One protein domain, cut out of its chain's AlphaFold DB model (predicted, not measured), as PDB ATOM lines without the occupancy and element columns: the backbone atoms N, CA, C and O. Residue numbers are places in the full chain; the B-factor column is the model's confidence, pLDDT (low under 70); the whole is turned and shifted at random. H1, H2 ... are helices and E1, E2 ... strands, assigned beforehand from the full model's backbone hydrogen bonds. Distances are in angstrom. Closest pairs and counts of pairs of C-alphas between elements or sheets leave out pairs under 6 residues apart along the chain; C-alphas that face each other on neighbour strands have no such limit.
ATOM      1  N   ALA A   2     -31.832  -7.149  22.824       74.81
ATOM      2  CA  ALA A   2     -31.472  -6.838  24.223       74.81
ATOM      3  C   ALA A   2     -31.504  -8.073  25.148       74.81
ATOM      4  O   ALA A   2     -30.560  -8.298  25.901       74.81
ATOM      5  N   ASP A   3     -32.521  -8.928  25.015       83.00
ATOM      6  CA  ASP A   3     -32.652 -10.144  25.835       83.00
ATOM      7  C   ASP A   3     -31.620 -11.226  25.495       83.00
ATOM      8  O   ASP A   3     -31.163 -11.957  26.369       83.00
ATOM      9  N   GLU A   4     -31.227 -11.340  24.227       84.81
ATOM     10  CA  GLU A   4     -30.177 -12.276  23.797       84.81
ATOM     11  C   GLU A   4     -28.804 -11.805  24.267       84.81
ATOM     12  O   GLU A   4     -27.993 -12.610  24.715       84.81
ATOM     13  N   PHE A   5     -28.571 -10.492  24.232       81.88
ATOM     14  CA  PHE A   5     -27.367  -9.893  24.784       81.88
ATOM     15  C   PHE A   5     -27.303 -10.084  26.303       81.88
ATOM     16  O   PHE A   5     -26.278 -10.516  26.820       81.88
ATOM     17  N   ALA A   6     -28.402  -9.848  27.025       87.19
ATOM     18  CA  ALA A   6     -28.466 -10.090  28.464       87.19
ATOM     19  C   ALA A   6     -28.198 -11.564  28.808       87.19
ATOM     20  O   ALA A   6     -27.420 -11.847  29.720       87.19
ATOM     21  N   LYS A   7     -28.772 -12.498  28.035       89.06
ATOM     22  CA  LYS A   7     -28.496 -13.935  28.169       89.06
ATOM     23  C   LYS A   7     -27.014 -14.235  27.987       89.06
ATOM     24  O   LYS A   7     -26.423 -14.779  28.914       89.06
ATOM     25  N   LEU A   8     -26.410 -13.793  26.884       90.88
ATOM     26  CA  LEU A   8     -24.982 -13.981  26.612       90.88
ATOM     27  C   LEU A   8     -24.107 -13.427  27.746       90.88
ATOM     28  O   LEU A   8     -23.196 -14.091  28.224       90.88
ATOM     29  N   MET A   9     -24.409 -12.220  28.229       90.50
ATOM     30  CA  MET A   9     -23.643 -11.581  29.303       90.50
ATOM     31  C   MET A   9     -23.807 -12.288  30.660       90.50
ATOM     32  O   MET A   9     -22.920 -12.191  31.514       90.50
ATOM     33  N   SER A  10     -24.908 -13.017  30.850       90.38
ATOM     34  CA  SER A  10     -25.169 -13.848  32.030       90.38
ATOM     35  C   SER A  10     -24.603 -15.268  31.934       90.38
ATOM     36  O   SER A  10     -24.615 -15.981  32.939       90.38
ATOM     37  N   GLU A  11     -24.093 -15.688  30.768       93.06
ATOM     38  CA  GLU A  11     -23.609 -17.054  30.576       93.06
ATOM     39  C   GLU A  11     -22.453 -17.377  31.536       93.06
ATOM     40  O   GLU A  11     -21.518 -16.580  31.685       93.06
ATOM     41  N   PRO A  12     -22.496 -18.542  32.206       93.81
ATOM     42  CA  PRO A  12     -21.432 -18.963  33.096       93.81
ATOM     43  C   PRO A  12     -20.223 -19.446  32.289       93.81
ATOM     44  O   PRO A  12     -20.316 -20.383  31.498       93.81
ATOM     45  N   ILE A  13     -19.060 -18.861  32.554       92.81
ATOM     46  CA  ILE A  13     -17.776 -19.275  31.993       92.81
ATOM     47  C   ILE A  13     -16.790 -19.634  33.100       92.81
ATOM     48  O   ILE A  13     -16.862 -19.138  34.225       92.81
ATOM     49  N   GLN A  14     -15.833 -20.502  32.782       93.50
ATOM     50  CA  GLN A  14     -14.765 -20.856  33.710       93.50
ATOM     51  C   GLN A  14     -13.587 -19.898  33.545       93.50
ATOM     52  O   GLN A  14     -13.041 -19.732  32.455       93.50
ATOM     53  N   MET A  15     -13.164 -19.289  34.647       89.62
ATOM     54  CA  MET A  15     -11.977 -18.449  34.710       89.62
ATOM     55  C   MET A  15     -11.056 -18.890  35.836       89.62
ATOM     56  O   MET A  15     -11.483 -19.218  36.942       89.62
ATOM     57  N   MET A  16      -9.754 -18.846  35.569       87.44
ATOM     58  CA  MET A  16      -8.746 -19.114  36.582       87.44
ATOM     59  C   MET A  16      -8.418 -17.828  37.339       87.44
ATOM     60  O   MET A  16      -7.950 -16.852  36.758       87.44
ATOM     61  N   LYS A  17      -8.648 -17.820  38.654       83.00
ATOM     62  CA  LYS A  17      -8.381 -16.674  39.533       83.00
ATOM     63  C   LYS A  17      -7.566 -17.136  40.732       83.00
ATOM     64  O   LYS A  17      -8.011 -17.990  41.497       83.00
ATOM     65  N   LYS A  18      -6.367 -16.567  40.905       83.69
ATOM     66  CA  LYS A  18      -5.420 -16.939  41.980       83.69
ATOM     67  C   LYS A  18      -5.169 -18.458  42.046       83.69
ATOM     68  O   LYS A  18      -5.204 -19.053  43.118       83.69
ATOM     69  N   GLY A  19      -4.999 -19.091  40.884       87.69
ATOM     70  CA  GLY A  19      -4.739 -20.531  40.772       87.69
ATOM     71  C   GLY A  19      -5.951 -21.447  40.992       87.69
ATOM     72  O   GLY A  19      -5.804 -22.658  40.889       87.69
ATOM     73  N   LYS A  20      -7.148 -20.907  41.264       90.38
ATOM     74  CA  LYS A  20      -8.386 -21.691  41.394       90.38
ATOM     75  C   LYS A  20      -9.303 -21.443  40.204       90.38
ATOM     76  O   LYS A  20      -9.490 -20.294  39.805       90.38
ATOM     77  N   LEU A  21      -9.897 -22.509  39.675       91.31
ATOM     78  CA  LEU A  21     -10.980 -22.396  38.703       91.31
ATOM     79  C   LEU A  21     -12.224 -21.851  39.414       91.31
ATOM     80  O   LEU A  21     -12.604 -22.346  40.476       91.31
ATOM     81  N   ARG A  22     -12.836 -20.814  38.851       91.19
ATOM     82  CA  ARG A  22     -14.106 -20.256  39.310       91.19
ATOM     83  C   ARG A  22     -15.041 -20.117  38.125       91.19
ATOM     84  O   ARG A  22     -14.606 -19.728  37.045       91.19
ATOM     85  N   THR A  23     -16.311 -20.403  38.353       93.19
ATOM     86  CA  THR A  23     -17.367 -20.097  37.394       93.19
ATOM     87  C   THR A  23     -17.851 -18.679  37.663       93.19
ATOM     88  O   THR A  23     -18.222 -18.371  38.794       93.19
ATOM     89  N   VAL A  24     -17.796 -17.822  36.651       91.56
ATOM     90  CA  VAL A  24     -18.206 -16.408  36.690       91.56
ATOM     91  C   VAL A  24     -19.027 -16.096  35.443       91.56
ATOM     92  O   VAL A  24     -18.957 -16.848  34.474       91.56
ATOM     93  N   SER A  25     -19.801 -15.012  35.434       94.12
ATOM     94  CA  SER A  25     -20.516 -14.612  34.216       94.12
ATOM     95  C   SER A  25     -19.571 -13.989  33.181       94.12
ATOM     96  O   SER A  25     -18.509 -13.459  33.527       94.12
ATOM     97  N   VAL A  26     -19.970 -14.001  31.906       90.44
ATOM     98  CA  VAL A  26     -19.260 -13.283  30.829       90.44
ATOM     99  C   VAL A  26     -19.090 -11.797  31.168       90.44
ATOM    100  O   VAL A  26     -18.016 -11.232  30.951       90.44
ATOM    101  N   LEU A  27     -20.112 -11.166  31.752       89.56
ATOM    102  CA  LEU A  27     -20.026  -9.774  32.189       89.56
ATOM    103  C   LEU A  27     -18.965  -9.570  33.275       89.56
ATOM    104  O   LEU A  27     -18.139  -8.665  33.157       89.56
ATOM    105  N   GLU A  28     -18.958 -10.406  34.316       89.25
ATOM    106  CA  GLU A  28     -17.973 -10.310  35.400       89.25
ATOM    107  C   GLU A  28     -16.548 -10.483  34.859       89.25
ATOM    108  O   GLU A  28     -15.648  -9.702  35.180       89.25
ATOM    109  N   ALA A  29     -16.357 -11.462  33.978       90.50
ATOM    110  CA  ALA A  29     -15.094 -11.720  33.305       90.50
ATOM    111  C   ALA A  29     -14.586 -10.514  32.506       90.50
ATOM    112  O   ALA A  29     -13.403 -10.162  32.577       90.50
ATOM    113  N   PHE A  30     -15.483  -9.879  31.749       88.94
ATOM    114  CA  PHE A  30     -15.178  -8.697  30.957       88.94
ATOM    115  C   PHE A  30     -14.767  -7.524  31.850       88.94
ATOM    116  O   PHE A  30     -13.693  -6.951  31.663       88.94
ATOM    117  N   LEU A  31     -15.567  -7.216  32.875       89.56
ATOM    118  CA  LEU A  31     -15.278  -6.138  33.822       89.56
ATOM    119  C   LEU A  31     -13.946  -6.357  34.545       89.56
ATOM    120  O   LEU A  31     -13.154  -5.421  34.685       89.56
ATOM    121  N   GLN A  32     -13.656  -7.591  34.962       88.25
ATOM    122  CA  GLN A  32     -12.401  -7.905  35.638       88.25
ATOM    123  C   GLN A  32     -11.191  -7.687  34.716       88.25
ATOM    124  O   GLN A  32     -10.210  -7.070  35.128       88.25
ATOM    125  N   LYS A  33     -11.246  -8.126  33.453       89.50
ATOM    126  CA  LYS A  33     -10.141  -7.902  32.504       89.50
ATOM    127  C   LYS A  33      -9.926  -6.420  32.202       89.50
ATOM    128  O   LYS A  33      -8.782  -5.965  32.185       89.50
ATOM    129  N   THR A  34     -11.004  -5.667  31.995       89.75
ATOM    130  CA  THR A  34     -10.926  -4.232  31.691       89.75
ATOM    131  C   THR A  34     -10.365  -3.445  32.877       89.75
ATOM    132  O   THR A  34      -9.496  -2.592  32.701       89.75
ATOM    133  N   THR A  35     -10.772  -3.778  34.106       89.31
ATOM    134  CA  THR A  35     -10.210  -3.163  35.322       89.31
ATOM    135  C   THR A  35      -8.747  -3.545  35.549       89.31
ATOM    136  O   THR A  35      -7.934  -2.673  35.853       89.31
ATOM    137  N   GLU A  36      -8.359  -4.804  35.331       90.81
ATOM    138  CA  GLU A  36      -6.954  -5.223  35.405       90.81
ATOM    139  C   GLU A  36      -6.070  -4.491  34.381       90.81
ATOM    140  O   GLU A  36      -4.973  -4.051  34.724       90.81
ATOM    141  N   ALA A  37      -6.535  -4.325  33.138       89.88
ATOM    142  CA  ALA A  37      -5.814  -3.572  32.110       89.88
ATOM    143  C   ALA A  37      -5.671  -2.086  32.482       89.88
ATOM    144  O   ALA A  37      -4.582  -1.515  32.364       89.88
ATOM    145  N   ALA A  38      -6.736  -1.482  33.017       91.12
ATOM    146  CA  ALA A  38      -6.722  -0.104  33.497       91.12
ATOM    147  C   ALA A  38      -5.680   0.110  34.613       91.12
ATOM    148  O   ALA A  38      -4.901   1.069  34.556       91.12
ATOM    149  N   LEU A  39      -5.622  -0.809  35.587       89.19
ATOM    150  CA  LEU A  39      -4.647  -0.789  36.686       89.19
ATOM    151  C   LEU A  39      -3.207  -0.992  36.200       89.19
ATOM    152  O   LEU A  39      -2.283  -0.415  36.766       89.19
ATOM    153  N   LYS A  40      -3.006  -1.776  35.135       93.62
ATOM    154  CA  LYS A  40      -1.684  -2.016  34.529       93.62
ATOM    155  C   LYS A  40      -1.157  -0.858  33.686       93.62
ATOM    156  O   LYS A  40      -0.012  -0.920  33.252       93.62
ATOM    157  N   GLY A  41      -1.949   0.186  33.447       89.38
ATOM    158  CA  GLY A  41      -1.475   1.371  32.736       89.38
ATOM    159  C   GLY A  41      -2.203   1.687  31.430       89.38
ATOM    160  O   GLY A  41      -1.950   2.761  30.878       89.38
ATOM    161  N   ASP A  42      -3.129   0.844  30.970       94.06
ATOM    162  CA  ASP A  42      -3.842   1.056  29.707       94.06
ATOM    163  C   ASP A  42      -4.796   2.262  29.789       94.06
ATOM    164  O   ASP A  42      -5.732   2.313  30.594       94.06
ATOM    165  N   ALA A  43      -4.542   3.271  28.949       88.94
ATOM    166  CA  ALA A  43      -5.310   4.509  28.920       88.94
ATOM    167  C   ALA A  43      -6.723   4.342  28.340       88.94
ATOM    168  O   ALA A  43      -7.627   5.062  28.764       88.94
ATOM    169  N   ALA A  44      -6.923   3.423  27.394       88.50
ATOM    170  CA  ALA A  44      -8.238   3.139  26.829       88.50
ATOM    171  C   ALA A  44      -9.097   2.396  27.858       88.50
ATOM    172  O   ALA A  44     -10.194   2.850  28.180       88.50
ATOM    173  N   ALA A  45      -8.534   1.361  28.487       87.12
ATOM    174  CA  ALA A  45      -9.225   0.615  29.535       87.12
ATOM    175  C   ALA A  45      -9.606   1.507  30.730       87.12
ATOM    176  O   ALA A  45     -10.717   1.408  31.245       87.12
ATOM    177  N   ARG A  46      -8.735   2.445  31.141       86.75
ATOM    178  CA  ARG A  46      -9.080   3.444  32.172       86.75
ATOM    179  C   ARG A  46     -10.287   4.296  31.786       86.75
ATOM    180  O   ARG A  46     -11.165   4.503  32.620       86.75
ATOM    181  N   LYS A  47     -10.339   4.794  30.546       89.06
ATOM    182  CA  LYS A  47     -11.483   5.585  30.061       89.06
ATOM    183  C   LYS A  47     -12.768   4.767  30.103       89.06
ATOM    184  O   LYS A  47     -13.799   5.295  30.509       89.06
ATOM    185  N   ASP A  48     -12.703   3.499  29.722       87.44
ATOM    186  CA  ASP A  48     -13.876   2.632  29.711       87.44
ATOM    187  C   ASP A  48     -14.353   2.291  31.128       87.44
ATOM    188  O   ASP A  48     -15.550   2.367  31.391       87.44
ATOM    189  N   VAL A  49     -13.444   2.054  32.081       85.56
ATOM    190  CA  VAL A  49     -13.803   1.912  33.505       85.56
ATOM    191  C   VAL A  49     -14.480   3.175  34.042       85.56
ATOM    192  O   VAL A  49     -15.507   3.079  34.707       85.56
ATOM    193  N   ILE A  50     -13.953   4.365  33.732       85.88
ATOM    194  CA  ILE A  50     -14.551   5.637  34.174       85.88
ATOM    195  C   ILE A  50     -15.961   5.815  33.596       85.88
ATOM    196  O   ILE A  50     -16.877   6.189  34.326       85.88
ATOM    197  N   LYS A  51     -16.168   5.509  32.308       85.81
ATOM    198  CA  LYS A  51     -17.504   5.550  31.690       85.81
ATOM    199  C   LYS A  51     -18.472   4.585  32.371       85.81
ATOM    200  O   LYS A  51     -19.605   4.964  32.644       85.81
ATOM    201  N   LEU A  52     -18.028   3.359  32.663       82.44
ATOM    202  CA  LEU A  52     -18.848   2.357  33.347       82.44
ATOM    203  C   LEU A  52     -19.268   2.829  34.746       82.44
ATOM    204  O   LEU A  52     -20.434   2.689  35.105       82.44
ATOM    205  N   LEU A  53     -18.355   3.445  35.502       80.56
ATOM    206  CA  LEU A  53     -18.669   4.041  36.806       80.56
ATOM    207  C   LEU A  53     -19.684   5.188  36.688       80.56
ATOM    208  O   LEU A  53     -20.624   5.245  37.476       80.56
ATOM    209  N   GLY A  54     -19.539   6.054  35.679       76.06
ATOM    210  CA  GLY A  54     -20.488   7.142  35.418       76.06
ATOM    211  C   GLY A  54     -21.896   6.656  35.044       76.06
ATOM    212  O   GLY A  54     -22.890   7.268  35.428       76.06
ATOM    213  N   LEU A  55     -22.002   5.520  34.347       78.12
ATOM    214  CA  LEU A  55     -23.295   4.901  34.037       78.12
ATOM    215  C   LEU A  55     -23.958   4.288  35.279       78.12
ATOM    216  O   LEU A  55     -25.176   4.387  35.429       78.12
ATOM    217  N   MET A  56     -23.182   3.696  36.194       67.31
ATOM    218  CA  MET A  56     -23.720   3.182  37.463       67.31
ATOM    219  C   MET A  56     -24.336   4.297  38.316       67.31
ATOM    220  O   MET A  56     -25.403   4.094  38.890       67.31
ATOM    221  N   THR A  57     -23.712   5.478  38.363       62.97
ATOM    222  CA  THR A  57     -24.264   6.629  39.094       62.97
ATOM    223  C   THR A  57     -25.562   7.139  38.468       62.97
ATOM    224  O   THR A  57     -26.527   7.352  39.194       62.97
ATOM    225  N   SER A  58     -25.652   7.216  37.134       59.38
ATOM    226  CA  SER A  58     -26.892   7.647  36.468       59.38
ATOM    227  C   SER A  58     -28.033   6.630  36.582       59.38
ATOM    228  O   SER A  58     -29.194   7.012  36.674       59.38
ATOM    229  N   VAL A  59     -27.726   5.325  36.596       58.00
ATOM    230  CA  VAL A  59     -28.745   4.283  36.815       58.00
ATOM    231  C   VAL A  59     -29.230   4.290  38.266       58.00
ATOM    232  O   VAL A  59     -30.414   4.082  38.499       58.00
ATOM    233  N   SER A  60     -28.356   4.573  39.238       52.41
ATOM    234  CA  SER A  60     -28.748   4.714  40.647       52.41
ATOM    235  C   SER A  60     -29.704   5.888  40.877       52.41
ATOM    236  O   SER A  60     -30.639   5.760  41.666       52.41
ATOM    237  N   GLU A  61     -29.500   7.010  40.184       52.47
ATOM    238  CA  GLU A  61     -30.415   8.161  40.227       52.47
ATOM    239  C   GLU A  61     -31.741   7.868  39.509       52.47
ATOM    240  O   GLU A  61     -32.797   8.276  39.974       52.47
ATOM    241  N   ALA A  62     -31.722   7.093  38.420       53.81
ATOM    242  CA  ALA A  62     -32.939   6.695  37.709       53.81
ATOM    243  C   ALA A  62     -33.750   5.584  38.415       53.81
ATOM    244  O   ALA A  62     -34.915   5.372  38.082       53.81
ATOM    245  N   ALA A  63     -33.141   4.852  39.354       49.81
ATOM    246  CA  ALA A  63     -33.729   3.693  40.031       49.81
ATOM    247  C   ALA A  63     -34.070   3.941  41.508       49.81
ATOM    248  O   ALA A  63     -34.334   2.982  42.233       49.81
ATOM    249  N   THR A  64     -34.067   5.193  41.969       49.25
ATOM    250  CA  THR A  64     -34.680   5.546  43.254       49.25
ATOM    251  C   THR A  64     -36.159   5.845  42.995       49.25
ATOM    252  O   THR A  64     -36.476   6.951  42.566       49.25
ATOM    253  N   PRO A  65     -37.092   4.889  43.186       54.62
ATOM    254  CA  PRO A  65     -38.489   5.266  43.299       54.62
ATOM    255  C   PRO A  65     -38.591   6.174  44.523       54.62
ATOM    256  O   PRO A  65     -38.205   5.776  45.626       54.62
ATOM    257  N   GLU A  66     -39.042   7.411  44.323       64.31
ATOM    258  CA  GLU A  66     -39.475   8.256  45.428       64.31
ATOM    259  C   GLU A  66     -40.515   7.451  46.209       64.31
ATOM    260  O   GLU A  66     -41.568   7.105  45.671       64.31
ATOM    261  N   ILE A  67     -40.171   7.070  47.443       69.38
ATOM    262  CA  ILE A  67     -41.088   6.364  48.334       69.38
ATOM    263  C   ILE A  67     -42.319   7.252  48.448       69.38
ATOM    264  O   ILE A  67     -42.226   8.416  48.842       69.38
ATOM    265  N   THR A  68     -43.469   6.719  48.056       73.00
ATOM    266  CA  THR A  68     -44.715   7.468  48.165       73.00
ATOM    267  C   THR A  68     -45.031   7.701  49.644       73.00
ATOM    268  O   THR A  68     -44.685   6.886  50.504       73.00
ATOM    269  N   SER A  69     -45.720   8.795  49.972       73.31
ATOM    270  CA  SER A  69     -46.091   9.109  51.364       73.31
ATOM    271  C   SER A  69     -46.870   7.975  52.049       73.31
ATOM    272  O   SER A  69     -46.812   7.803  53.266       73.31
ATOM    273  N   GLU A  70     -47.576   7.162  51.263       70.81
ATOM    274  CA  GLU A  70     -48.317   5.996  51.731       70.81
ATOM    275  C   GLU A  70     -47.400   4.808  52.070       70.81
ATOM    276  O   GLU A  70     -47.605   4.135  53.083       70.81
ATOM    277  N   GLU A  71     -46.343   4.577  51.291       76.06
ATOM    278  CA  GLU A  71     -45.321   3.564  51.583       76.06
ATOM    279  C   GLU A  71     -44.476   3.949  52.804       76.06
ATOM    280  O   GLU A  71     -44.154   3.090  53.632       76.06
ATOM    281  N   GLU A  72     -44.188   5.240  52.971       76.75
ATOM    282  CA  GLU A  72     -43.524   5.777  54.158       76.75
ATOM    283  C   GLU A  72     -44.378   5.559  55.419       76.75
ATOM    284  O   GLU A  72     -43.897   5.010  56.416       76.75
ATOM    285  N   ALA A  73     -45.678   5.870  55.359       80.38
ATOM    286  CA  ALA A  73     -46.606   5.626  56.463       80.38
ATOM    287  C   ALA A  73     -46.698   4.132  56.830       80.38
ATOM    288  O   ALA A  73     -46.749   3.775  58.012       80.38
ATOM    289  N   GLN A  74     -46.667   3.236  55.837       81.56
ATOM    290  CA  GLN A  74     -46.660   1.789  56.067       81.56
ATOM    291  C   GLN A  74     -45.356   1.297  56.710       81.56
ATOM    292  O   GLN A  74     -45.395   0.418  57.577       81.56
ATOM    293  N   LEU A  75     -44.205   1.853  56.322       81.25
ATOM    294  CA  LEU A  75     -42.907   1.565  56.940       81.25
ATOM    295  C   LEU A  75     -42.881   1.999  58.409       81.25
ATOM    296  O   LEU A  75     -42.514   1.197  59.272       81.25
ATOM    297  N   ILE A  76     -43.354   3.213  58.700       83.62
ATOM    298  CA  ILE A  76     -43.469   3.744  60.065       83.62
ATOM    299  C   ILE A  76     -44.412   2.869  60.900       83.62
ATOM    300  O   ILE A  76     -44.055   2.438  61.997       83.62
ATOM    301  N   ALA A  77     -45.587   2.517  60.370       82.00
ATOM    302  CA  ALA A  77     -46.542   1.659  61.068       82.00
ATOM    303  C   ALA A  77     -45.959   0.270  61.384       82.00
ATOM    304  O   ALA A  77     -46.159  -0.254  62.483       82.00
ATOM    305  N   ARG A  78     -45.202  -0.328  60.453       81.75
ATOM    306  CA  ARG A  78     -44.516  -1.613  60.675       81.75
ATOM    307  C   ARG A  78     -43.399  -1.502  61.709       81.75
ATOM    308  O   ARG A  78     -43.239  -2.429  62.501       81.75
ATOM    309  N   PHE A  79     -42.654  -0.398  61.720       79.50
ATOM    310  CA  PHE A  79     -41.618  -0.129  62.715       79.50
ATOM    311  C   PHE A  79     -42.218   0.004  64.122       79.50
ATOM    312  O   PHE A  79     -41.844  -0.750  65.019       79.50
ATOM    313  N   LEU A  80     -43.246   0.841  64.290       77.94
ATOM    314  CA  LEU A  80     -43.953   1.009  65.565       77.94
ATOM    315  C   LEU A  80     -44.608  -0.297  66.045       77.94
ATOM    316  O   LEU A  80     -44.577  -0.632  67.229       77.94
ATOM    317  N   ALA A  81     -45.182  -1.084  65.130       74.19
ATOM    318  CA  ALA A  81     -45.740  -2.394  65.458       74.19
ATOM    319  C   ALA A  81     -44.664  -3.414  65.871       74.19
ATOM    320  O   ALA A  81     -44.945  -4.312  66.670       74.19
ATOM    321  N   ARG A  82     -43.444  -3.292  65.334       64.25
ATOM    322  CA  ARG A  82     -42.294  -4.115  65.718       64.25
ATOM    323  C   ARG A  82     -41.810  -3.757  67.122       64.25
ATOM    324  O   ARG A  82     -41.631  -4.675  67.915       64.25
ATOM    325  N   GLU A  83     -41.695  -2.470  67.447       60.19
ATOM    326  CA  GLU A  83     -41.312  -2.011  68.792       60.19
ATOM    327  C   GLU A  83     -42.330  -2.415  69.864       60.19
ATOM    328  O   GLU A  83     -41.954  -2.911  70.928       60.19
ATOM    329  N   ARG A  84     -43.634  -2.340  69.553       59.44
ATOM    330  CA  ARG A  84     -44.697  -2.822  70.456       59.44
ATOM    331  C   ARG A  84     -44.606  -4.316  70.770       59.44
ATOM    332  O   ARG A  84     -45.037  -4.731  71.840       59.44
ATOM    333  N   ARG A  85     -44.062  -5.137  69.865       59.19
ATOM    334  CA  ARG A  85     -43.856  -6.578  70.112       59.19
ATOM    335  C   ARG A  85     -42.552  -6.883  70.845       59.19
ATOM    336  O   ARG A  85     -42.455  -7.954  71.432       59.19
ATOM    337  N   SER A  86     -41.567  -5.986  70.815       58.38
ATOM    338  CA  SER A  86     -40.264  -6.192  71.460       58.38
ATOM    339  C   SER A  86     -40.151  -5.622  72.877       58.38
ATOM    340  O   SER A  86     -39.083  -5.730  73.466       58.38
ATOM    341  N   GLY A  87     -41.225  -5.070  73.456       55.84
ATOM    342  CA  GLY A  87     -41.292  -4.794  74.898       55.84
ATOM    343  C   GLY A  87     -40.250  -3.803  75.436       55.84
ATOM    344  O   GLY A  87     -39.874  -3.902  76.599       55.84
TER     345      GLY A  87
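AT A GLANCE: This is residues 2 to 87 of the 92 residues of the protein "DUF5681 domain-containing protein" of Bosea sp. Root381 (UniProt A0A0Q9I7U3). A small, flat body sends out one long arm. In the body, the hairpin E1-E2 has H1 and H2 at its open end, and H2 makes a V with H3; residues 53 to 87, with the last part of H3 and H4, stick out as the arm. The printed part has 86 residues, mostly helix, in the order H1 E1 E2 H2 H3 H4, with one antiparallel sheet, E1 - E2. It is extended, with a radius of gyration of the C-alphas of 21.0 A and spans of 55 by 30 by 30 A.

HOW THE PARTS SIT: E1, residues 12 to 17, and E2, residues 20 to 25, form an antiparallel hairpin at 143 degrees, with N 15 and O 22 at 2.8 A and N 22 and O 15 at 2.8 A, within hydrogen-bond range. H1, residues 2 to 10, and H2, residues 26 to 39, touch only at their ends, closest at the C-alphas of Met 9 and Val 26, 4.9 A. Their tilt is steep, 69 degrees, only just short of about perpendicular. H2 touches H3, residues 43 to 62, with residues 34 to 39 alone, closest at the C-alphas of Ala 38 and Arg 46, 4.5 A, at a steep tilt of 54 degrees, opposite ways. H4, residues 69 to 86, touches no helix. In the four helices every O i to N i+4 pair is within hydrogen-bond range.

IN THESE COORDINATES: H1 begins at C-alpha 2, (-31.472, -6.838, 24.223). E1 measures 14.7 A, E2 15.8 A, H2 20.1 A and H3 29.1 A. H4, 25.9 A, ends at C-alpha 86, (-40.264, -6.192, 71.460).

THE WHOLE: The C-alphas of Ala 43 and Gly 87, the two farthest apart, are 59.1 A apart. The printed part has no cut and no long link. Residues 56 to 67 and 82 to 87 have pLDDT under 70.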